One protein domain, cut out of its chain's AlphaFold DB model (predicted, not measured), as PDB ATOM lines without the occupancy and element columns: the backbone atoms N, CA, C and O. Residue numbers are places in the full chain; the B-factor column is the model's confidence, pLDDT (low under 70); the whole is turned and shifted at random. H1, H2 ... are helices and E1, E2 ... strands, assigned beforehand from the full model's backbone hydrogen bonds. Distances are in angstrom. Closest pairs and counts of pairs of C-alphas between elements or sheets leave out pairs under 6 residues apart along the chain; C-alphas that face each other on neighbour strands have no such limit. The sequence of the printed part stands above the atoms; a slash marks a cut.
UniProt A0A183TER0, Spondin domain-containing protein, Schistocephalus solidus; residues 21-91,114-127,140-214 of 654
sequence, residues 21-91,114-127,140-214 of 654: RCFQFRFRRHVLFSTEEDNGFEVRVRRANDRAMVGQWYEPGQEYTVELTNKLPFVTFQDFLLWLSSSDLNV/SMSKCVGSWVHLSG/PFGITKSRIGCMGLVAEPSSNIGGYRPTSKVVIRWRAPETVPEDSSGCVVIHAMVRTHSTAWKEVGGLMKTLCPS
ATOM      1  N   ARG A  21      34.289 114.738  31.017       78.19
ATOM      2  CA  ARG A  21      34.624 114.777  29.586       78.19
ATOM      3  C   ARG A  21      34.973 113.406  28.995       78.19
ATOM      4  O   ARG A  21      34.837 113.229  27.791       78.19
ATOM      5  N   CYS A  22      35.442 112.455  29.800       79.56
ATOM      6  CA  CYS A  22      35.773 111.095  29.384       79.56
ATOM      7  C   CYS A  22      34.535 110.275  29.006       79.56
ATOM      8  O   CYS A  22      34.639 109.421  28.128       79.56
ATOM      9  N   PHE A  23      33.369 110.606  29.566       81.75
ATOM     10  CA  PHE A  23      32.106 109.884  29.386       81.75
ATOM     11  C   PHE A  23      31.108 110.623  28.475       81.75
ATOM     12  O   PHE A  23      29.916 110.332  28.481       81.75
ATOM     13  N   GLN A  24      31.579 111.592  27.680       80.25
ATOM     14  CA  GLN A  24      30.743 112.404  26.785       80.25
ATOM     15  C   GLN A  24      31.200 112.305  25.324       80.25
ATOM     16  O   GLN A  24      32.402 112.273  25.049       80.25
ATOM     17  N   PHE A  25      30.272 112.309  24.361       80.00
ATOM     18  CA  PHE A  25      30.616 112.370  22.933       80.00
ATOM     19  C   PHE A  25      31.273 113.717  22.573       80.00
ATOM     20  O   PHE A  25      30.845 114.767  23.044       80.00
ATOM     21  N   ARG A  26      32.302 113.714  21.710       66.62
ATOM     22  CA  ARG A  26      33.118 114.915  21.416       66.62
ATOM     23  C   ARG A  26      32.377 116.061  20.704       66.62
ATOM     24  O   ARG A  26      32.816 117.198  20.824       66.62
ATOM     25  N   PHE A  27      31.318 115.789  19.935       57.69
ATOM     26  CA  PHE A  27      30.864 116.721  18.886       57.69
ATOM     27  C   PHE A  27      29.437 117.282  18.997       57.69
ATOM     28  O   PHE A  27      29.041 118.016  18.094       57.69
ATOM     29  N   ARG A  28      28.647 117.022  20.052       55.12
ATOM     30  CA  ARG A  28      27.303 117.636  20.179       55.12
ATOM     31  C   ARG A  28      26.891 117.932  21.620       55.12
ATOM     32  O   ARG A  28      27.012 117.078  22.486       55.12
ATOM     33  N   ARG A  29      26.360 119.146  21.833       47.91
ATOM     34  CA  ARG A  29      25.947 119.700  23.140       47.91
ATOM     35  C   ARG A  29      24.602 119.174  23.667       47.91
ATOM     36  O   ARG A  29      24.332 119.343  24.846       47.91
ATOM     37  N   HIS A  30      23.791 118.517  22.834       54.50
ATOM     38  CA  HIS A  30      22.531 117.894  23.253       54.50
ATOM     39  C   HIS A  30      22.435 116.473  22.700       54.50
ATOM     40  O   HIS A  30      22.388 116.268  21.486       54.50
ATOM     41  N   VAL A  31      22.436 115.498  23.606       61.34
ATOM     42  CA  VAL A  31      22.252 114.076  23.317       61.34
ATOM     43  C   VAL A  31      21.010 113.638  24.082       61.34
ATOM     44  O   VAL A  31      20.976 113.749  25.304       61.34
ATOM     45  N   LEU A  32      19.978 113.192  23.363       65.06
ATOM     46  CA  LEU A  32      18.780 112.623  23.977       65.06
ATOM     47  C   LEU A  32      19.072 111.165  24.326       65.06
ATOM     48  O   LEU A  32      19.250 110.330  23.433       65.06
ATOM     49  N   PHE A  33      19.166 110.881  25.621       71.38
ATOM     50  CA  PHE A  33      19.259 109.516  26.117       71.38
ATOM     51  C   PHE A  33      17.862 108.905  26.164       71.38
ATOM     52  O   PHE A  33      16.931 109.538  26.663       71.38
ATOM     53  N   SER A  34      17.707 107.704  25.608       68.69
ATOM     54  CA  SER A  34      16.448 106.970  25.743       68.69
ATOM     55  C   SER A  34      16.263 106.508  27.189       68.69
ATOM     56  O   SER A  34      17.237 106.160  27.855       68.69
ATOM     57  N   THR A  35      15.014 106.478  27.652       63.06
ATOM     58  CA  THR A  35      14.612 105.890  28.940       63.06
ATOM     59  C   THR A  35      14.242 104.409  28.819       63.06
ATOM     60  O   THR A  35      13.863 103.797  29.808       63.06
ATOM     61  N   GLU A  36      14.290 103.838  27.611       64.19
ATOM     62  CA  GLU A  36      13.992 102.422  27.360       64.19
ATOM     63  C   GLU A  36      15.122 101.508  27.857       64.19
ATOM     64  O   GLU A  36      16.298 101.778  27.601       64.19
ATOM     65  N   GLU A  37      14.754 100.403  28.513       60.41
ATOM     66  CA  GLU A  37      15.689  99.483  29.179       60.41
ATOM     67  C   GLU A  37      16.412  98.496  28.237       60.41
ATOM     68  O   GLU A  37      17.469  97.974  28.593       60.41
ATOM     69  N   ASP A  38      15.901  98.247  27.023       63.69
ATOM     70  CA  ASP A  38      16.571  97.381  26.042       63.69
ATOM     71  C   ASP A  38      16.315  97.824  24.593       63.69
ATOM     72  O   ASP A  38      15.186  97.919  24.117       63.69
ATOM     73  N   ASN A  39      17.408  98.045  23.875       66.81
ATOM     74  CA  ASN A  39      17.486  98.495  22.485       66.81
ATOM     75  C   ASN A  39      18.190  97.460  21.579       66.81
ATOM     76  O   ASN A  39      18.514  97.746  20.421       66.81
ATOM     77  N   GLY A  40      18.490  96.278  22.124       71.62
ATOM     78  CA  GLY A  40      19.217  95.209  21.456       71.62
ATOM     79  C   GLY A  40      20.734  95.394  21.393       71.62
ATOM     80  O   GLY A  40      21.404  94.486  20.910       71.62
ATOM     81  N   PHE A  41      21.313  96.508  21.852       84.88
ATOM     82  CA  PHE A  41      22.768  96.667  21.900       84.88
ATOM     83  C   PHE A  41      23.377  95.879  23.056       84.88
ATOM     84  O   PHE A  41      22.868  95.879  24.175       84.88
ATOM     85  N   GLU A  42      24.506  95.230  22.789       86.81
ATOM     86  CA  GLU A  42      25.189  94.420  23.783       86.81
ATOM     87  C   GLU A  42      26.708  94.370  23.612       86.81
ATOM     88  O   GLU A  42      27.250  94.464  22.504       86.81
ATOM     89  N   VAL A  43      27.382  94.183  24.747       88.25
ATOM     90  CA  VAL A  43      28.812  93.913  24.855       88.25
ATOM     91  C   VAL A  43      29.017  92.412  25.034       88.25
ATOM     92  O   VAL A  43      28.631  91.819  26.043       88.25
ATOM     93  N   ARG A  44      29.667  91.787  24.056       84.94
ATOM     94  CA  ARG A  44      30.055  90.374  24.089       84.94
ATOM     95  C   ARG A  44      31.548  90.257  24.330       84.94
ATOM     96  O   ARG A  44      32.327  91.028  23.778       84.94
ATOM     97  N   VAL A  45      31.957  89.264  25.110       84.56
ATOM     98  CA  VAL A  45      33.370  89.018  25.410       84.56
ATOM     99  C   VAL A  45      33.709  87.586  25.032       84.56
ATOM    100  O   VAL A  45      32.997  86.653  25.395       84.56
ATOM    101  N   ARG A  46      34.783  87.423  24.264       81.25
ATOM    102  CA  ARG A  46      35.308  86.136  23.806       81.25
ATOM    103  C   ARG A  46      36.774  86.009  24.158       81.25
ATOM    104  O   ARG A  46      37.490  87.002  24.162       81.25
ATOM    105  N   ARG A  47      37.266  84.803  24.392       77.44
ATOM    106  CA  ARG A  47      38.709  84.562  24.540       77.44
ATOM    107  C   ARG A  47      39.426  84.818  23.214       77.44
ATOM    108  O   ARG A  47      38.917  84.479  22.151       77.44
ATOM    109  N   ALA A  48      40.609  85.430  23.254       74.00
ATOM    110  CA  ALA A  48      41.344  85.752  22.028       74.00
ATOM    111  C   ALA A  48      41.903  84.512  21.298       74.00
ATOM    112  O   ALA A  48      42.095  84.574  20.086       74.00
ATOM    113  N   ASN A  49      42.148  83.406  22.014       70.50
ATOM    114  CA  ASN A  49      42.825  82.222  21.468       70.50
ATOM    115  C   ASN A  49      41.871  81.264  20.737       70.50
ATOM    116  O   ASN A  49      42.169  80.846  19.626       70.50
ATOM    117  N   ASP A  50      40.734  80.927  21.348       65.81
ATOM    118  CA  ASP A  50      39.761  79.944  20.839       65.81
ATOM    119  C   ASP A  50      38.401  80.566  20.487       65.81
ATOM    120  O   ASP A  50      37.477  79.865  20.086       65.81
ATOM    121  N   ARG A  51      38.261  81.892  20.631       63.62
ATOM    122  CA  ARG A  51      37.018  82.644  20.383       63.62
ATOM    123  C   ARG A  51      35.817  82.144  21.201       63.62
ATOM    124  O   ARG A  51      34.685  82.516  20.888       63.62
ATOM    125  N   ALA A  52      36.041  81.370  22.266       62.97
ATOM    126  CA  ALA A  52      34.975  80.907  23.145       62.97
ATOM    127  C   ALA A  52      34.319  82.098  23.856       62.97
ATOM    128  O   ALA A  52      35.011  83.026  24.287       62.97
ATOM    129  N   MET A  53      32.989  82.085  23.950       66.62
ATOM    130  CA  MET A  53      32.226  83.098  24.678       66.62
ATOM    131  C   MET A  53      32.509  83.004  26.171       66.62
ATOM    132  O   MET A  53      32.744  81.928  26.712       66.62
ATOM    133  N   VAL A  54      32.528  84.163  26.815       71.88
ATOM    134  CA  VAL A  54      32.875  84.292  28.223       71.88
ATOM    135  C   VAL A  54      31.666  84.824  28.978       71.88
ATOM    136  O   VAL A  54      31.147  85.901  28.670       71.88
ATOM    137  N   GLY A  55      31.217  84.037  29.958       71.25
ATOM    138  CA  GLY A  55      30.072  84.328  30.815       71.25
ATOM    139  C   GLY A  55      30.312  85.534  31.721       71.25
ATOM    140  O   GLY A  55      30.073  86.667  31.317       71.25
ATOM    141  N   GLN A  56      30.742  85.303  32.960       81.44
ATOM    142  CA  GLN A  56      30.977  86.351  33.970       81.44
ATOM    143  C   GLN A  56      32.360  86.227  34.627       81.44
ATOM    144  O   GLN A  56      32.561  86.655  35.761       81.44
ATOM    145  N   TRP A  57      33.327  85.630  33.927       82.38
ATOM    146  CA  TRP A  57      34.644  85.326  34.483       82.38
ATOM    147  C   TRP A  57      35.791  85.750  33.558       82.38
ATOM    148  O   TRP A  57      35.579  85.969  32.373       82.38
ATOM    149  N   TYR A  58      37.011  85.870  34.076       86.31
ATOM    150  CA  TYR A  58      38.227  86.031  33.279       86.31
ATOM    151  C   TYR A  58      39.436  85.378  33.967       86.31
ATOM    152  O   TYR A  58      39.432  85.148  35.176       86.31
ATOM    153  N   GLU A  59      40.477  85.086  33.189       85.31
ATOM    154  CA  GLU A  59      41.781  84.600  33.642       85.31
ATOM    155  C   GLU A  59      42.747  85.792  33.686       85.31
ATOM    156  O   GLU A  59      42.868  86.514  32.683       85.31
ATOM    157  N   PRO A  60      43.429  86.033  34.818       87.19
ATOM    158  CA  PRO A  60      44.411  87.105  34.925       87.19
ATOM    159  C   PRO A  60      45.498  87.023  33.843       87.19
ATOM    160  O   PRO A  60      45.975  85.944  33.496       87.19
ATOM    161  N   GLY A  61      45.876  88.173  33.282       84.62
ATOM    162  CA  GLY A  61      46.907  88.303  32.242       84.62
ATOM    163  C   GLY A  61      46.503  87.827  30.838       84.62
ATOM    164  O   GLY A  61      47.255  88.036  29.883       84.62
ATOM    165  N   GLN A  62      45.320  87.230  30.674       87.12
ATOM    166  CA  GLN A  62      44.855  86.724  29.386       87.12
ATOM    167  C   GLN A  62      44.194  87.823  28.537       87.12
ATOM    168  O   GLN A  62      43.651  88.812  29.036       87.12
ATOM    169  N   GLU A  63      44.227  87.651  27.214       87.75
ATOM    170  CA  GLU A  63      43.567  88.564  26.281       87.75
ATOM    171  C   GLU A  63      42.205  88.051  25.804       87.75
ATOM    172  O   GLU A  63      42.018  86.875  25.468       87.75
ATOM    173  N   TYR A  64      41.276  88.994  25.695       86.12
ATOM    174  CA  TYR A  64      39.898  88.795  25.287       86.12
ATOM    175  C   TYR A  64      39.540  89.726  24.130       86.12
ATOM    176  O   TYR A  64      40.054  90.833  23.999       86.12
ATOM    177  N   THR A  65      38.639  89.272  23.273       87.19
ATOM    178  CA  THR A  65      37.996  90.051  22.222       87.19
ATOM    179  C   THR A  65      36.662  90.559  22.745       87.19
ATOM    180  O   THR A  65      35.784  89.768  23.080       87.19
ATOM    181  N   VAL A  66      36.511  91.875  22.808       89.06
ATOM    182  CA  VAL A  66      35.284  92.564  23.198       89.06
ATOM    183  C   VAL A  66      34.591  93.046  21.931       89.06
ATOM    184  O   VAL A  66      35.177  93.759  21.113       89.06
ATOM    185  N   GLU A  67      33.342  92.637  21.753       87.38
ATOM    186  CA  GLU A  67      32.510  93.007  20.620       87.38
ATOM    187  C   GLU A  67      31.329  93.849  21.093       87.38
ATOM    188  O   GLU A  67      30.548  93.408  21.930       87.38
ATOM    189  N   LEU A  68      31.179  95.039  20.523       87.44
ATOM    190  CA  LEU A  68      29.993  95.870  20.686       87.44
ATOM    191  C   LEU A  68      29.132  95.707  19.436       87.44
ATOM    192  O   LEU A  68      29.561  96.056  18.335       87.44
ATOM    193  N   THR A  69      27.942  95.143  19.594       85.00
ATOM    194  CA  THR A  69      27.037  94.822  18.483       85.00
ATOM    195  C   THR A  69      25.595  95.072  18.889       85.00
ATOM    196  O   THR A  69      25.298  95.255  20.065       85.00
ATOM    197  N   ASN A  70      24.687  95.070  17.919       81.50
ATOM    198  CA  ASN A  70      23.265  94.915  18.193       81.50
ATOM    199  C   ASN A  70      22.835  93.465  17.901       81.50
ATOM    200  O   ASN A  70      23.356  92.845  16.970       81.50
ATOM    201  N   LYS A  71      21.887  92.930  18.679       68.81
ATOM    202  CA  LYS A  71      21.192  91.653  18.432       68.81
ATOM    203  C   LYS A  71      20.453  91.663  17.087       68.81
ATOM    204  O   LYS A  71      20.182  90.610  16.518       68.81
ATOM    205  N   LEU A  72      20.138  92.852  16.575       66.25
ATOM    206  CA  LEU A  72      19.467  93.094  15.306       66.25
ATOM    207  C   LEU A  72      20.515  93.469  14.230       66.25
ATOM    208  O   LEU A  72      21.119  94.539  14.322       66.25
ATOM    209  N   PRO A  73      20.729  92.639  13.189       55.25
ATOM    210  CA  PRO A  73      21.885  92.745  12.284       55.25
ATOM    211  C   PRO A  73      21.944  94.024  11.426       55.25
ATOM    212  O   PRO A  73      23.008  94.346  10.895       55.25
ATOM    213  N   PHE A  74      20.841  94.777  11.314       61.94
ATOM    214  CA  PHE A  74      20.762  96.026  10.538       61.94
ATOM    215  C   PHE A  74      20.727  97.296  11.392       61.94
ATOM    216  O   PHE A  74      20.725  98.404  10.849       61.94
ATOM    217  N   VAL A  75      20.726  97.167  12.719       70.38
ATOM    218  CA  VAL A  75      20.802  98.333  13.598       70.38
ATOM    219  C   VAL A  75      22.255  98.793  13.658       70.38
ATOM    220  O   VAL A  75      23.140  98.088  14.139       70.38
ATOM    221  N   THR A  76      22.503  99.991  13.133       75.44
ATOM    222  CA  THR A  76      23.834 100.603  13.075       75.44
ATOM    223  C   THR A  76      23.931 101.771  14.042       75.44
ATOM    224  O   THR A  76      22.959 102.489  14.273       75.44
ATOM    225  N   PHE A  77      25.119 101.991  14.596       77.44
ATOM    226  CA  PHE A  77      25.426 103.140  15.441       77.44
ATOM    227  C   PHE A  77      26.470 104.025  14.760       77.44
ATOM    228  O   PHE A  77      27.354 103.544  14.054       77.44
ATOM    229  N   GLN A  78      26.327 105.338  14.934       78.50
ATOM    230  CA  GLN A  78      27.216 106.344  14.347       78.50
ATOM    231  C   GLN A  78      28.452 106.591  15.212       78.50
ATOM    232  O   GLN A  78      29.480 107.026  14.707       78.50
ATOM    233  N   ASP A  79      28.322 106.397  16.523       81.75
ATOM    234  CA  ASP A  79      29.343 106.742  17.505       81.75
ATOM    235  C   ASP A  79      29.217 105.826  18.723       81.75
ATOM    236  O   ASP A  79      28.118 105.361  19.044       81.75
ATOM    237  N   PHE A  80      30.331 105.579  19.404       87.38
ATOM    238  CA  PHE A  80      30.365 104.752  20.608       87.38
ATOM    239  C   PHE A  80      31.505 105.170  21.540       87.38
ATOM    240  O   PHE A  80      32.526 105.694  21.092       87.38
ATOM    241  N   LEU A  81      31.350 104.891  22.833       88.62
ATOM    242  CA  LEU A  81      32.464 104.822  23.780       88.62
ATOM    243  C   LEU A  81      32.402 103.508  24.543       88.62
ATOM    244  O   LEU A  81      31.322 103.042  24.902       88.62
ATOM    245  N   LEU A  82      33.577 102.949  24.813       89.88
ATOM    246  CA  LEU A  82      33.765 101.820  25.718       89.88
ATOM    247  C   LEU A  82      34.679 102.256  26.857       89.88
ATOM    248  O   LEU A  82      35.683 102.922  26.600       89.88
ATOM    249  N   TRP A  83      34.370 101.882  28.096       90.19
ATOM    250  CA  TRP A  83      35.272 102.130  29.219       90.19
ATOM    251  C   TRP A  83      35.298 100.998  30.235       90.19
ATOM    252  O   TRP A  83      34.392 100.170  30.297       90.19
ATOM    253  N   LEU A  84      36.378 100.964  31.010       88.31
ATOM    254  CA  LEU A  84      36.622  99.977  32.055       88.31
ATOM    255  C   LEU A  84      36.466 100.624  33.431       88.31
ATOM    256  O   LEU A  84      36.904 101.757  33.642       88.31
ATOM    257  N   SER A  85      35.884  99.888  34.369       83.69
ATOM    258  CA  SER A  85      35.813 100.258  35.787       83.69
ATOM    259  C   SER A  85      35.898  99.013  36.672       83.69
ATOM    260  O   SER A  85      35.746  97.897  36.176       83.69
ATOM    261  N   SER A  86      36.160  99.195  37.964       81.06
ATOM    262  CA  SER A  86      36.070  98.118  38.955       81.06
ATOM    263  C   SER A  86      34.654  98.054  39.533       81.06
ATOM    264  O   SER A  86      34.006  99.092  39.664       81.06
ATOM    265  N   SER A  87      34.175  96.855  39.870       72.88
ATOM    266  CA  SER A  87      32.895  96.673  40.575       72.88
ATOM    267  C   SER A  87      32.944  97.097  42.042       72.88
ATOM    268  O   SER A  87      31.900  97.347  42.640       72.88
ATOM    269  N   ASP A  88      34.137  97.153  42.634       65.00
ATOM    270  CA  ASP A  88      34.296  97.516  44.034       65.00
ATOM    271  C   ASP A  88      34.266  99.035  44.178       65.00
ATOM    272  O   ASP A  88      35.251  99.733  43.926       65.00
ATOM    273  N   LEU A  89      33.130  99.544  44.653       51.19
ATOM    274  CA  LEU A  89      32.956 100.948  45.041       51.19
ATOM    275  C   LEU A  89      34.005 101.388  46.088       51.19
ATOM    276  O   LEU A  89      34.441 102.537  46.100       51.19
ATOM    277  N   ASN A  90      34.502 100.441  46.894       45.00
ATOM    278  CA  ASN A  90      35.409 100.681  48.020       45.00
ATOM    279  C   ASN A  90      36.884 100.900  47.640       45.00
ATOM    280  O   ASN A  90      37.669 101.288  48.508       45.00
ATOM    281  N   VAL A  91      37.287 100.694  46.380       46.91
ATOM    282  CA  VAL A  91      38.648 101.062  45.929       46.91
ATOM    283  C   VAL A  91      38.787 102.586  45.807       46.91
ATOM    284  O   VAL A  91      39.883 103.117  45.972       46.91
ATOM    285  N   SER A 114      48.863 102.936  38.467       62.25
ATOM    286  CA  SER A 114      48.327 102.649  37.132       62.25
ATOM    287  C   SER A 114      47.043 101.837  37.228       62.25
ATOM    288  O   SER A 114      47.078 100.631  37.465       62.25
ATOM    289  N   MET A 115      45.905 102.482  36.974       66.19
ATOM    290  CA  MET A 115      44.583 101.842  37.026       66.19
ATOM    291  C   MET A 115      44.453 100.681  36.021       66.19
ATOM    292  O   MET A 115      43.739  99.713  36.275       66.19
ATOM    293  N   SER A 116      45.237 100.696  34.935       64.44
ATOM    294  CA  SER A 116      45.327  99.586  33.977       64.44
ATOM    295  C   SER A 116      45.883  98.281  34.556       64.44
ATOM    296  O   SER A 116      45.644  97.220  33.988       64.44
ATOM    297  N   LYS A 117      46.590  98.323  35.693       70.38
ATOM    298  CA  LYS A 117      47.031  97.109  36.397       70.38
ATOM    299  C   LYS A 117      45.897  96.425  37.158       70.38
ATOM    300  O   LYS A 117      46.027  95.251  37.468       70.38
ATOM    301  N   CYS A 118      44.805  97.143  37.426       73.19
ATOM    302  CA  CYS A 118      43.692  96.649  38.238       73.19
ATOM    303  C   CYS A 118      42.449  96.319  37.411       73.19
ATOM    304  O   CYS A 118      41.761  95.358  37.723       73.19
ATOM    305  N   VAL A 119      42.190  97.056  36.326       80.69
ATOM    306  CA  VAL A 119      41.070  96.763  35.407       80.69
ATOM    307  C   VAL A 119      41.517  96.252  34.034       80.69
ATOM    308  O   VAL A 119      40.690  95.925  33.182       80.69
ATOM    309  N   GLY A 120      42.826  96.167  33.796       85.38
ATOM    310  CA  GLY A 120      43.385  95.805  32.497       85.38
ATOM    311  C   GLY A 120      43.487  96.989  31.530       85.38
ATOM    312  O   GLY A 120      43.315  98.153  31.892       85.38
ATOM    313  N   SER A 121      43.787  96.695  30.266       88.06
ATOM    314  CA  SER A 121      44.014  97.722  29.240       88.06
ATOM    315  C   SER A 121      43.410  97.358  27.890       88.06
ATOM    316  O   SER A 121      43.423  96.191  27.489       88.06
ATOM    317  N   TRP A 122      42.944  98.368  27.156       89.25
ATOM    318  CA  TRP A 122      42.518  98.209  25.770       89.25
ATOM    319  C   TRP A 122      43.712  97.976  24.840       89.25
ATOM    320  O   TRP A 122      44.711  98.693  24.878       89.25
ATOM    321  N   VAL A 123      43.571  97.001  23.947       86.62
ATOM    322  CA  VAL A 123      44.504  96.697  22.865       86.62
ATOM    323  C   VAL A 123      43.799  97.010  21.545       86.62
ATOM    324  O   VAL A 123      42.856  96.335  21.122       86.62
ATOM    325  N   HIS A 124      44.246  98.080  20.892       83.38
ATOM    326  CA  HIS A 124      43.666  98.551  19.638       83.38
ATOM    327  C   HIS A 124      44.196  97.745  18.451       83.38
ATOM    328  O   HIS A 124      45.395  97.496  18.333       83.38
ATOM    329  N   LEU A 125      43.303  97.355  17.543       70.56
ATOM    330  CA  LEU A 125      43.668  96.624  16.332       70.56
ATOM    331  C   LEU A 125      44.343  97.585  15.335       70.56
ATOM    332  O   LEU A 125      43.673  98.350  14.643       70.56
ATOM    333  N   SER A 126      45.677  97.571  15.269       53.53
ATOM    334  CA  SER A 126      46.449  98.327  14.273       53.53
ATOM    335  C   SER A 126      46.450  97.617  12.913       53.53
ATOM    336  O   SER A 126      46.630  96.401  12.848       53.53
ATOM    337  N   GLY A 127      46.316  98.362  11.811       48.78
ATOM    338  CA  GLY A 127      46.507  97.819  10.460       48.78
ATOM    339  C   GLY A 127      47.917  97.242  10.269       48.78
ATOM    340  O   GLY A 127      48.903  97.855  10.669       48.78
ATOM    341  N   PRO A 140      35.919  95.276   8.773       49.34
ATOM    342  CA  PRO A 140      34.504  95.658   8.809       49.34
ATOM    343  C   PRO A 140      34.026  96.072  10.219       49.34
ATOM    344  O   PRO A 140      32.850  96.353  10.405       49.34
ATOM    345  N   PHE A 141      34.932  96.124  11.205       57.41
ATOM    346  CA  PHE A 141      34.647  96.193  12.638       57.41
ATOM    347  C   PHE A 141      35.057  97.511  13.324       57.41
ATOM    348  O   PHE A 141      35.205  97.523  14.539       57.41
ATOM    349  N   GLY A 142      35.269  98.600  12.574       61.59
ATOM    350  CA  GLY A 142      35.611  99.924  13.125       61.59
ATOM    351  C   GLY A 142      36.995 100.004  13.797       61.59
ATOM    352  O   GLY A 142      37.360  99.196  14.644       61.59
ATOM    353  N   ILE A 143      37.812 101.000  13.440       72.31
ATOM    354  CA  ILE A 143      39.131 101.194  14.074       72.31
ATOM    355  C   ILE A 143      38.946 101.989  15.371       72.31
ATOM    356  O   ILE A 143      38.337 103.059  15.357       72.31
ATOM    357  N   THR A 144      39.496 101.501  16.482       82.25
ATOM    358  CA  THR A 144      39.418 102.139  17.809       82.25
ATOM    359  C   THR A 144      40.728 102.834  18.185       82.25
ATOM    360  O   THR A 144      41.798 102.466  17.700       82.25
ATOM    361  N   LYS A 145      40.656 103.831  19.070       84.94
ATOM    362  CA  LYS A 145      41.811 104.462  19.729       84.94
ATOM    363  C   LYS A 145      41.495 104.784  21.189       84.94
ATOM    364  O   LYS A 145      40.331 104.929  21.555       84.94
ATOM    365  N   SER A 146      42.527 104.924  22.015       86.38
ATOM    366  CA  SER A 146      42.377 105.369  23.402       86.38
ATOM    367  C   SER A 146      42.084 106.866  23.451       86.38
ATOM    368  O   SER A 146      42.709 107.658  22.738       86.38
ATOM    369  N   ARG A 147      41.154 107.270  24.318       83.19
ATOM    370  CA  ARG A 147      40.804 108.675  24.512       83.19
ATOM    371  C   ARG A 147      41.896 109.399  25.298       83.19
ATOM    372  O   ARG A 147      42.280 109.001  26.400       83.19
ATOM    373  N   ILE A 148      42.369 110.503  24.728       81.25
ATOM    374  CA  ILE A 148      43.431 111.332  25.307       81.25
ATOM    375  C   ILE A 148      42.960 111.913  26.648       81.25
ATOM    376  O   ILE A 148      41.875 112.485  26.733       81.25
ATOM    377  N   GLY A 149      43.786 111.777  27.688       77.31
ATOM    378  CA  GLY A 149      43.499 112.310  29.023       77.31
ATOM    379  C   GLY A 149      42.541 111.467  29.873       77.31
ATOM    380  O   GLY A 149      42.135 111.935  30.933       77.31
ATOM    381  N   CYS A 150      42.196 110.248  29.436       80.75
ATOM    382  CA  CYS A 150      41.328 109.310  30.165       80.75
ATOM    383  C   CYS A 150      42.070 108.028  30.587       80.75
ATOM    384  O   CYS A 150      41.504 106.937  30.561       80.75
ATOM    385  N   MET A 151      43.366 108.159  30.906       72.94
ATOM    386  CA  MET A 151      44.240 107.093  31.431       72.94
ATOM    387  C   MET A 151      44.288 105.790  30.601       72.94
ATOM    388  O   MET A 151      44.660 104.744  31.115       72.94
ATOM    389  N   GLY A 152      43.902 105.830  29.318       76.31
ATOM    390  CA  GLY A 152      43.826 104.639  28.458       76.31
ATOM    391  C   GLY A 152      42.666 103.686  28.781       76.31
ATOM    392  O   GLY A 152      42.587 102.608  28.204       76.31
ATOM    393  N   LEU A 153      41.754 104.077  29.676       81.50
ATOM    394  CA  LEU A 153      40.612 103.257  30.094       81.50
ATOM    395  C   LEU A 153      39.384 103.438  29.214       81.50
ATOM    396  O   LEU A 153      38.468 102.622  29.271       81.50
ATOM    397  N   VAL A 154      39.364 104.495  28.406       86.06
ATOM    398  CA  VAL A 154      38.257 104.827  27.511       86.06
ATOM    399  C   VAL A 154      38.713 104.656  26.068       86.06
ATOM    400  O   VAL A 154      39.698 105.271  25.654       86.06
ATOM    401  N   ALA A 155      37.981 103.859  25.298       88.00
ATOM    402  CA  ALA A 155      38.173 103.672  23.868       88.00
ATOM    403  C   ALA A 155      37.088 104.410  23.066       88.00
ATOM    404  O   ALA A 155      35.909 104.390  23.419       88.00
ATOM    405  N   GLU A 156      37.500 105.049  21.973       85.94
ATOM    406  CA  GLU A 156      36.653 105.822  21.055       85.94
ATOM    407  C   GLU A 156      36.974 105.462  19.585       85.94
ATOM    408  O   GLU A 156      38.033 104.879  19.311       85.94
ATOM    409  N   PRO A 157      36.111 105.801  18.610       81.69
ATOM    410  CA  PRO A 157      36.420 105.611  17.193       81.69
ATOM    411  C   PRO A 157      37.639 106.436  16.735       81.69
ATOM    412  O   PRO A 157      37.819 107.609  17.084       81.69
ATOM    413  N   SER A 158      38.502 105.831  15.912       75.56
ATOM    414  CA  SER A 158      39.695 106.478  15.360       75.56
ATOM    415  C   SER A 158      39.337 107.409  14.194       75.56
ATOM    416  O   SER A 158      39.168 106.990  13.055       75.56
ATOM    417  N   SER A 159      39.225 108.701  14.495       61.19
ATOM    418  CA  SER A 159      38.744 109.777  13.611       61.19
ATOM    419  C   SER A 159      39.636 110.178  12.414       61.19
ATOM    420  O   SER A 159      39.453 111.277  11.899       61.19
ATOM    421  N   ASN A 160      40.610 109.373  11.969       45.59
ATOM    422  CA  ASN A 160      41.609 109.822  10.975       45.59
ATOM    423  C   ASN A 160      41.372 109.373   9.522       45.59
ATOM    424  O   ASN A 160      42.194 109.678   8.664       45.59
ATOM    425  N   ILE A 161      40.263 108.699   9.204       39.25
ATOM    426  CA  ILE A 161      39.881 108.419   7.811       39.25
ATOM    427  C   ILE A 161      38.380 108.683   7.670       39.25
ATOM    428  O   ILE A 161      37.582 107.925   8.200       39.25
ATOM    429  N   GLY A 162      38.058 109.801   7.010       34.97
ATOM    430  CA  GLY A 162      36.756 110.252   6.495       34.97
ATOM    431  C   GLY A 162      35.471 109.574   6.988       34.97
ATOM    432  O   GLY A 162      35.203 108.430   6.643       34.97
ATOM    433  N   GLY A 163      34.628 110.363   7.663       46.50
ATOM    434  CA  GLY A 163      33.190 110.110   7.789       46.50
ATOM    435  C   GLY A 163      32.804 109.077   8.848       46.50
ATOM    436  O   GLY A 163      33.321 107.964   8.897       46.50
ATOM    437  N   TYR A 164      31.863 109.446   9.716       54.97
ATOM    438  CA  TYR A 164      31.227 108.555  10.686       54.97
ATOM    439  C   TYR A 164      30.415 107.474   9.955       54.97
ATOM    440  O   TYR A 164      29.204 107.610   9.794       54.97
ATOM    441  N   ARG A 165      31.070 106.408   9.482       60.03
ATOM    442  CA  ARG A 165      30.380 105.244   8.913       60.03
ATOM    443  C   ARG A 165      29.500 104.610   9.992       60.03
ATOM    444  O   ARG A 165      30.046 104.216  11.021       60.03
ATOM    445  N   PRO A 166      28.178 104.472   9.775       65.00
ATOM    446  CA  PRO A 166      27.337 103.674  10.650       65.00
ATOM    447  C   PRO A 166      27.885 102.246  10.703       65.00
ATOM    448  O   PRO A 166      27.967 101.566   9.680       65.00
ATOM    449  N   THR A 167      28.302 101.807  11.884       69.38
ATOM    450  CA  THR A 167      28.835 100.462  12.111       69.38
ATOM    451  C   THR A 167      27.773  99.611  12.786       69.38
ATOM    452  O   THR A 167      27.132 100.064  13.730       69.38
ATOM    453  N   SER A 168      27.576  98.378  12.322       73.56
ATOM    454  CA  SER A 168      26.728  97.391  13.010       73.56
ATOM    455  C   SER A 168      27.483  96.651  14.116       73.56
ATOM    456  O   SER A 168      26.873  96.148  15.057       73.56
ATOM    457  N   LYS A 169      28.818  96.602  14.019       78.50
ATOM    458  CA  LYS A 169      29.684  95.876  14.942       78.50
ATOM    459  C   LYS A 169      31.031  96.571  15.112       78.50
ATOM    460  O   LYS A 169      31.647  96.981  14.129       78.50
ATOM    461  N   VAL A 170      31.505  96.628  16.353       84.19
ATOM    462  CA  VAL A 170      32.858  97.059  16.715       84.19
ATOM    463  C   VAL A 170      33.586  95.950  17.453       84.19
ATOM    464  O   VAL A 170      32.990  95.272  18.284       84.19
ATOM    465  N   VAL A 171      34.873  95.765  17.154       84.19
ATOM    466  CA  VAL A 171      35.722  94.765  17.815       84.19
ATOM    467  C   VAL A 171      36.988  95.422  18.364       84.19
ATOM    468  O   VAL A 171      37.725  96.089  17.639       84.19
ATOM    469  N   ILE A 172      37.262  95.207  19.650       87.81
ATOM    470  CA  ILE A 172      38.462  95.679  20.350       87.81
ATOM    471  C   ILE A 172      39.008  94.560  21.243       87.81
ATOM    472  O   ILE A 172      38.248  93.715  21.705       87.81
ATOM    473  N   ARG A 173      40.322  94.508  21.483       88.94
ATOM    474  CA  ARG A 173      40.899  93.544  22.431       88.94
ATOM    475  C   ARG A 173      41.012  94.178  23.816       88.94
ATOM    476  O   ARG A 173      41.348  95.353  23.933       88.94
ATOM    477  N   TRP A 174      40.755  93.402  24.855       91.88
ATOM    478  CA  TRP A 174      40.985  93.760  26.251       91.88
ATOM    479  C   TRP A 174      41.997  92.782  26.840       91.88
ATOM    480  O   TRP A 174      41.837  91.568  26.715       91.88
ATOM    481  N   ARG A 175      43.059  93.310  27.445       90.31
ATOM    482  CA  ARG A 175      44.023  92.525  28.216       90.31
ATOM    483  C   ARG A 175      43.632  92.608  29.686       90.31
ATOM    484  O   ARG A 175      43.635  93.711  30.235       90.31
ATOM    485  N   ALA A 176      43.294  91.466  30.278       88.62
ATOM    486  CA  ALA A 176      42.925  91.356  31.683       88.62
ATOM    487  C   ALA A 176      44.106  91.716  32.609       88.62
ATOM    488  O   ALA A 176      45.263  91.572  32.202       88.62
ATOM    489  N   PRO A 177      43.845  92.190  33.843       87.38
ATOM    490  CA  PRO A 177      44.902  92.491  34.809       87.38
ATOM    491  C   PRO A 177      45.725  91.235  35.133       87.38
ATOM    492  O   PRO A 177      45.177  90.143  35.234       87.38
ATOM    493  N   GLU A 178      47.045  91.379  35.276       80.38
ATOM    494  CA  GLU A 178      47.966  90.257  35.549       80.38
ATOM    495  C   GLU A 178      47.857  89.740  36.988       80.38
ATOM    496  O   GLU A 178      48.063  88.558  37.248       80.38
ATOM    497  N   THR A 179      47.507  90.622  37.924       72.38
ATOM    498  CA  THR A 179      47.404  90.321  39.354       72.38
ATOM    499  C   THR A 179      46.123  90.916  39.913       72.38
ATOM    500  O   THR A 179      45.838  92.090  39.673       72.38
ATOM    501  N   VAL A 180      45.380  90.130  40.689       70.88
ATOM    502  CA  VAL A 180      44.192  90.599  41.410       70.88
ATOM    503  C   VAL A 180      44.622  91.060  42.804       70.88
ATOM    504  O   VAL A 180      45.282  90.284  43.496       70.88
ATOM    505  N   PRO A 181      44.300  92.294  43.230       66.81
ATOM    506  CA  PRO A 181      44.562  92.734  44.598       66.81
ATOM    507  C   PRO A 181      43.804  91.864  45.608       66.81
ATOM    508  O   PRO A 181      42.601  91.664  45.448       66.81
ATOM    509  N   GLU A 182      44.494  91.400  46.655       59.34
ATOM    510  CA  GLU A 182      43.949  90.499  47.690       59.34
ATOM    511  C   GLU A 182      42.722  91.082  48.421       59.34
ATOM    512  O   GLU A 182      41.847  90.334  48.845       59.34
ATOM    513  N   ASP A 183      42.620  92.414  48.492       59.62
ATOM    514  CA  ASP A 183      41.538  93.145  49.171       59.62
ATOM    515  C   ASP A 183      40.377  93.567  48.247       59.62
ATOM    516  O   ASP A 183      39.524  94.368  48.642       59.62
ATOM    517  N   SER A 184      40.351  93.083  47.002       67.88
ATOM    518  CA  SER A 184      39.322  93.420  46.011       67.88
ATOM    519  C   SER A 184      38.654  92.164  45.458       67.88
ATOM    520  O   SER A 184      39.291  91.123  45.319       67.88
ATOM    521  N   SER A 185      37.387  92.270  45.057       70.94
ATOM    522  CA  SER A 185      36.702  91.233  44.274       70.94
ATOM    523  C   SER A 185      37.395  90.979  42.932       70.94
ATOM    524  O   SER A 185      37.169  89.950  42.295       70.94
ATOM    525  N   GLY A 186      38.234  91.920  42.481       76.25
ATOM    526  CA  GLY A 186      38.956  91.849  41.219       76.25
ATOM    527  C   GLY A 186      38.047  91.925  39.997       76.25
ATOM    528  O   GLY A 186      38.538  91.757  38.878       76.25
ATOM    529  N   CYS A 187      36.737  92.144  40.163       85.00
ATOM    530  CA  CYS A 187      35.831  92.156  39.030       85.00
ATOM    531  C   CYS A 187      35.929  93.471  38.252       85.00
ATOM    532  O   CYS A 187      36.006  94.578  38.798       85.00
ATOM    533  N   VAL A 188      35.913  93.323  36.934       87.06
ATOM    534  CA  VAL A 188      36.015  94.400  35.959       87.06
ATOM    535  C   VAL A 188      34.675  94.543  35.261       87.06
ATOM    536  O   VAL A 188      34.109  93.567  34.769       87.06
ATOM    537  N   VAL A 189      34.175  95.772  35.196       87.00
ATOM    538  CA  VAL A 189      32.964  96.120  34.458       87.00
ATOM    539  C   VAL A 189      33.364  96.837  33.178       87.00
ATOM    540  O   VAL A 189      33.999  97.897  33.210       87.00
ATOM    541  N   ILE A 190      32.985  96.240  32.052       90.94
ATOM    542  CA  ILE A 190      33.065  96.847  30.732       90.94
ATOM    543  C   ILE A 190      31.748  97.556  30.471       90.94
ATOM    544  O   ILE A 190      30.692  96.927  30.418       90.94
ATOM    545  N   HIS A 191      31.834  98.858  30.263       90.50
ATOM    546  CA  HIS A 191      30.698  99.705  29.961       90.50
ATOM    547  C   HIS A 191      30.731 100.158  28.514       90.50
ATOM    548  O   HIS A 191      31.801 100.413  27.952       90.50
ATOM    549  N   ALA A 192      29.549 100.319  27.940       90.06
ATOM    550  CA  ALA A 192      29.359 100.846  26.610       90.06
ATOM    551  C   ALA A 192      28.313 101.959  26.593       90.06
ATOM    552  O   ALA A 192      27.298 101.939  27.295       90.06
ATOM    553  N   MET A 193      28.545 102.919  25.707       87.88
ATOM    554  CA  MET A 193      27.521 103.845  25.259       87.88
ATOM    555  C   MET A 193      27.540 103.911  23.740       87.88
ATOM    556  O   MET A 193      28.604 103.932  23.117       87.88
ATOM    557  N   VAL A 194      26.358 103.968  23.147       88.00
ATOM    558  CA  VAL A 194      26.163 103.989  21.699       88.00
ATOM    559  C   VAL A 194      25.230 105.122  21.329       88.00
ATOM    560  O   VAL A 194      24.287 105.441  22.053       88.00
ATOM    561  N   ARG A 195      25.491 105.739  20.181       82.69
ATOM    562  CA  ARG A 195      24.643 106.779  19.609       82.69
ATOM    563  C   ARG A 195      24.211 106.366  18.215       82.69
ATOM    564  O   ARG A 195      25.043 106.164  17.328       82.69
ATOM    565  N   THR A 196      22.903 106.265  18.019       77.81
ATOM    566  CA  THR A 196      22.304 106.173  16.685       77.81
ATOM    567  C   THR A 196      22.044 107.578  16.137       77.81
ATOM    568  O   THR A 196      22.537 108.578  16.659       77.81
ATOM    569  N   HIS A 197      21.298 107.674  15.039       69.00
ATOM    570  CA  HIS A 197      20.968 108.952  14.419       69.00
ATOM    571  C   HIS A 197      20.090 109.852  15.315       69.00
ATOM    572  O   HIS A 197      20.220 111.073  15.257       69.00
ATOM    573  N   SER A 198      19.191 109.277  16.121       67.69
ATOM    574  CA  SER A 198      18.169 110.014  16.884       67.69
ATOM    575  C   SER A 198      18.355 109.943  18.399       67.69
ATOM    576  O   SER A 198      18.018 110.900  19.092       67.69
ATOM    577  N   THR A 199      18.904 108.844  18.910       78.44
ATOM    578  CA  THR A 199      18.973 108.555  20.346       78.44
ATOM    579  C   THR A 199      20.344 108.019  20.742       78.44
ATOM    580  O   THR A 199      21.090 107.457  19.932       78.44
ATOM    581  N   ALA A 200      20.688 108.201  22.013       82.12
ATOM    582  CA  ALA A 200      21.824 107.540  22.633       82.12
ATOM    583  C   ALA A 200      21.372 106.648  23.783       82.12
ATOM    584  O   ALA A 200      20.341 106.883  24.413       82.12
ATOM    585  N   TRP A 201      22.187 105.646  24.073       82.69
ATOM    586  CA  TRP A 201      21.991 104.744  25.194       82.69
ATOM    587  C   TRP A 201      23.319 104.547  25.902       82.69
ATOM    588  O   TRP A 201      24.369 104.465  25.259       82.69
ATOM    589  N   LYS A 202      23.264 104.507  27.228       84.44
ATOM    590  CA  LYS A 202      24.426 104.469  28.108       84.44
ATOM    591  C   LYS A 202      24.113 103.535  29.262       84.44
ATOM    592  O   LYS A 202      23.153 103.803  29.968       84.44
ATOM    593  N   GLU A 203      24.918 102.492  29.453       76.94
ATOM    594  CA  GLU A 203      24.785 101.599  30.619       76.94
ATOM    595  C   GLU A 203      23.391 100.933  30.734       76.94
ATOM    596  O   GLU A 203      22.948 100.592  31.824       76.94
ATOM    597  N   VAL A 204      22.686 100.739  29.608       74.31
ATOM    598  CA  VAL A 204      21.332 100.153  29.567       74.31
ATOM    599  C   VAL A 204      21.353  98.778  28.891       74.31
ATOM    600  O   VAL A 204      22.058  98.589  27.894       74.31
ATOM    601  N   GLY A 205      20.578  97.821  29.406       73.31
ATOM    602  CA  GLY A 205      20.435  96.486  28.824       73.31
ATOM    603  C   GLY A 205      21.768  95.734  28.735       73.31
ATOM    604  O   GLY A 205      22.483  95.584  29.724       73.31
ATOM    605  N   GLY A 206      22.126  95.272  27.534       79.62
ATOM    606  CA  GLY A 206      23.367  94.529  27.281       79.62
ATOM    607  C   GLY A 206      24.642  95.381  27.226       79.62
ATOM    608  O   GLY A 206      25.717  94.840  26.960       79.62
ATOM    609  N   LEU A 207      24.561  96.701  27.425       87.06
ATOM    610  CA  LEU A 207      25.702  97.622  27.308       87.06
ATOM    611  C   LEU A 207      26.670  97.586  28.504       87.06
ATOM    612  O   LEU A 207      27.664  98.310  28.492       87.06
ATOM    613  N   MET A 208      26.416  96.758  29.517       86.62
ATOM    614  CA  MET A 208      27.343  96.513  30.622       86.62
ATOM    615  C   MET A 208      27.655  95.025  30.742       86.62
ATOM    616  O   MET A 208      26.765  94.179  30.670       86.62
ATOM    617  N   LYS A 209      28.928  94.704  30.964       85.12
ATOM    618  CA  LYS A 209      29.384  93.332  31.184       85.12
ATOM    619  C   LYS A 209      30.372  93.286  32.343       85.12
ATOM    620  O   LYS A 209      31.456  93.855  32.247       85.12
ATOM    621  N   THR A 210      30.009  92.579  33.408       85.94
ATOM    622  CA  THR A 210      30.872  92.348  34.576       85.94
ATOM    623  C   THR A 210      31.582  91.003  34.453       85.94
ATOM    624  O   THR A 210      30.942  89.990  34.168       85.94
ATOM    625  N   LEU A 211      32.898  90.996  34.657       87.56
ATOM    626  CA  LEU A 211      33.756  89.814  34.607       87.56
ATOM    627  C   LEU A 211      34.588  89.734  35.891       87.56
ATOM    628  O   LEU A 211      35.274  90.696  36.223       87.56
ATOM    629  N   CYS A 212      34.575  88.595  36.578       87.38
ATOM    630  CA  CYS A 212      35.340  88.361  37.808       87.38
ATOM    631  C   CYS A 212      36.506  87.378  37.591       87.38
ATOM    632  O   CYS A 212      36.414  86.505  36.729       87.38
ATOM    633  N   PRO A 213      37.606  87.470  38.348       86.50
ATOM    634  CA  PRO A 213      38.720  86.543  38.195       86.50
ATOM    635  C   PRO A 213      38.303  85.129  38.629       86.50
ATOM    636  O   PRO A 213      37.765  84.948  39.718       86.50
ATOM    637  N   SER A 214      38.560  84.118  37.793       75.62
ATOM    638  CA  SER A 214      38.370  82.706  38.155       75.62
ATOM    639  C   SER A 214      39.639  81.902  37.863       75.62
ATOM    640  O   SER A 214      40.087  81.884  36.716       75.62
TER     641      SER A 214
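This is residues 21 to 91, 114 to 127 and 140 to 214 of the 654 residues of the protein "Spondin domain-containing protein" of Schistocephalus solidus (UniProt A0A183TER0). Amid little regular structure, two strongly twisted sheets lie face to face as a sandwich, E1, E2, E7, E4 in order, antiparallel, and a branched antiparallel one of E3, E5, E6, E8, E9, E10. The printed part has 160 residues, under half of them in named elements, and the class of those elements is mostly strand: along the chain E1 to E3, H1, then E4 to E10. The whole is compact, radius of gyration of the C-alphas 15.3 A, spanning 44 by 33 by 30 A.

E1 is residues 41 to 47, from C-alpha 41 at (22.768, 96.667, 21.900); E2 63 to 70; E3 79 to 86, 24.1 A long; H1 116 to 119; E4 121 to 123; E5 144 to 146; E6 154 to 157; E7 169 to 175; E8 188 to 195; E9 200 to 202; E10 208 to 213, ending with C-alpha 213 at (38.720, 86.543, 38.195).

In hairpin E1 and E2, N 44 and O 67 are within hydrogen-bond range, 2.8 A. Across the sandwich, the closest C-alphas of E1 and E10, Val 43 and Lys 209, are 6.4 A apart. H1, too short for O i to N i+4 pairs, only grazes both sheets.

Residues 92 to 113 and 128 to 139 are cut out, C-alpha gaps 13.2 A and 12.3 A. Links E1 to E2, E6 to E7 and E7 to E8 are long. Model pLDDT is under 70 in 48 printed residues, among them 159 to 167.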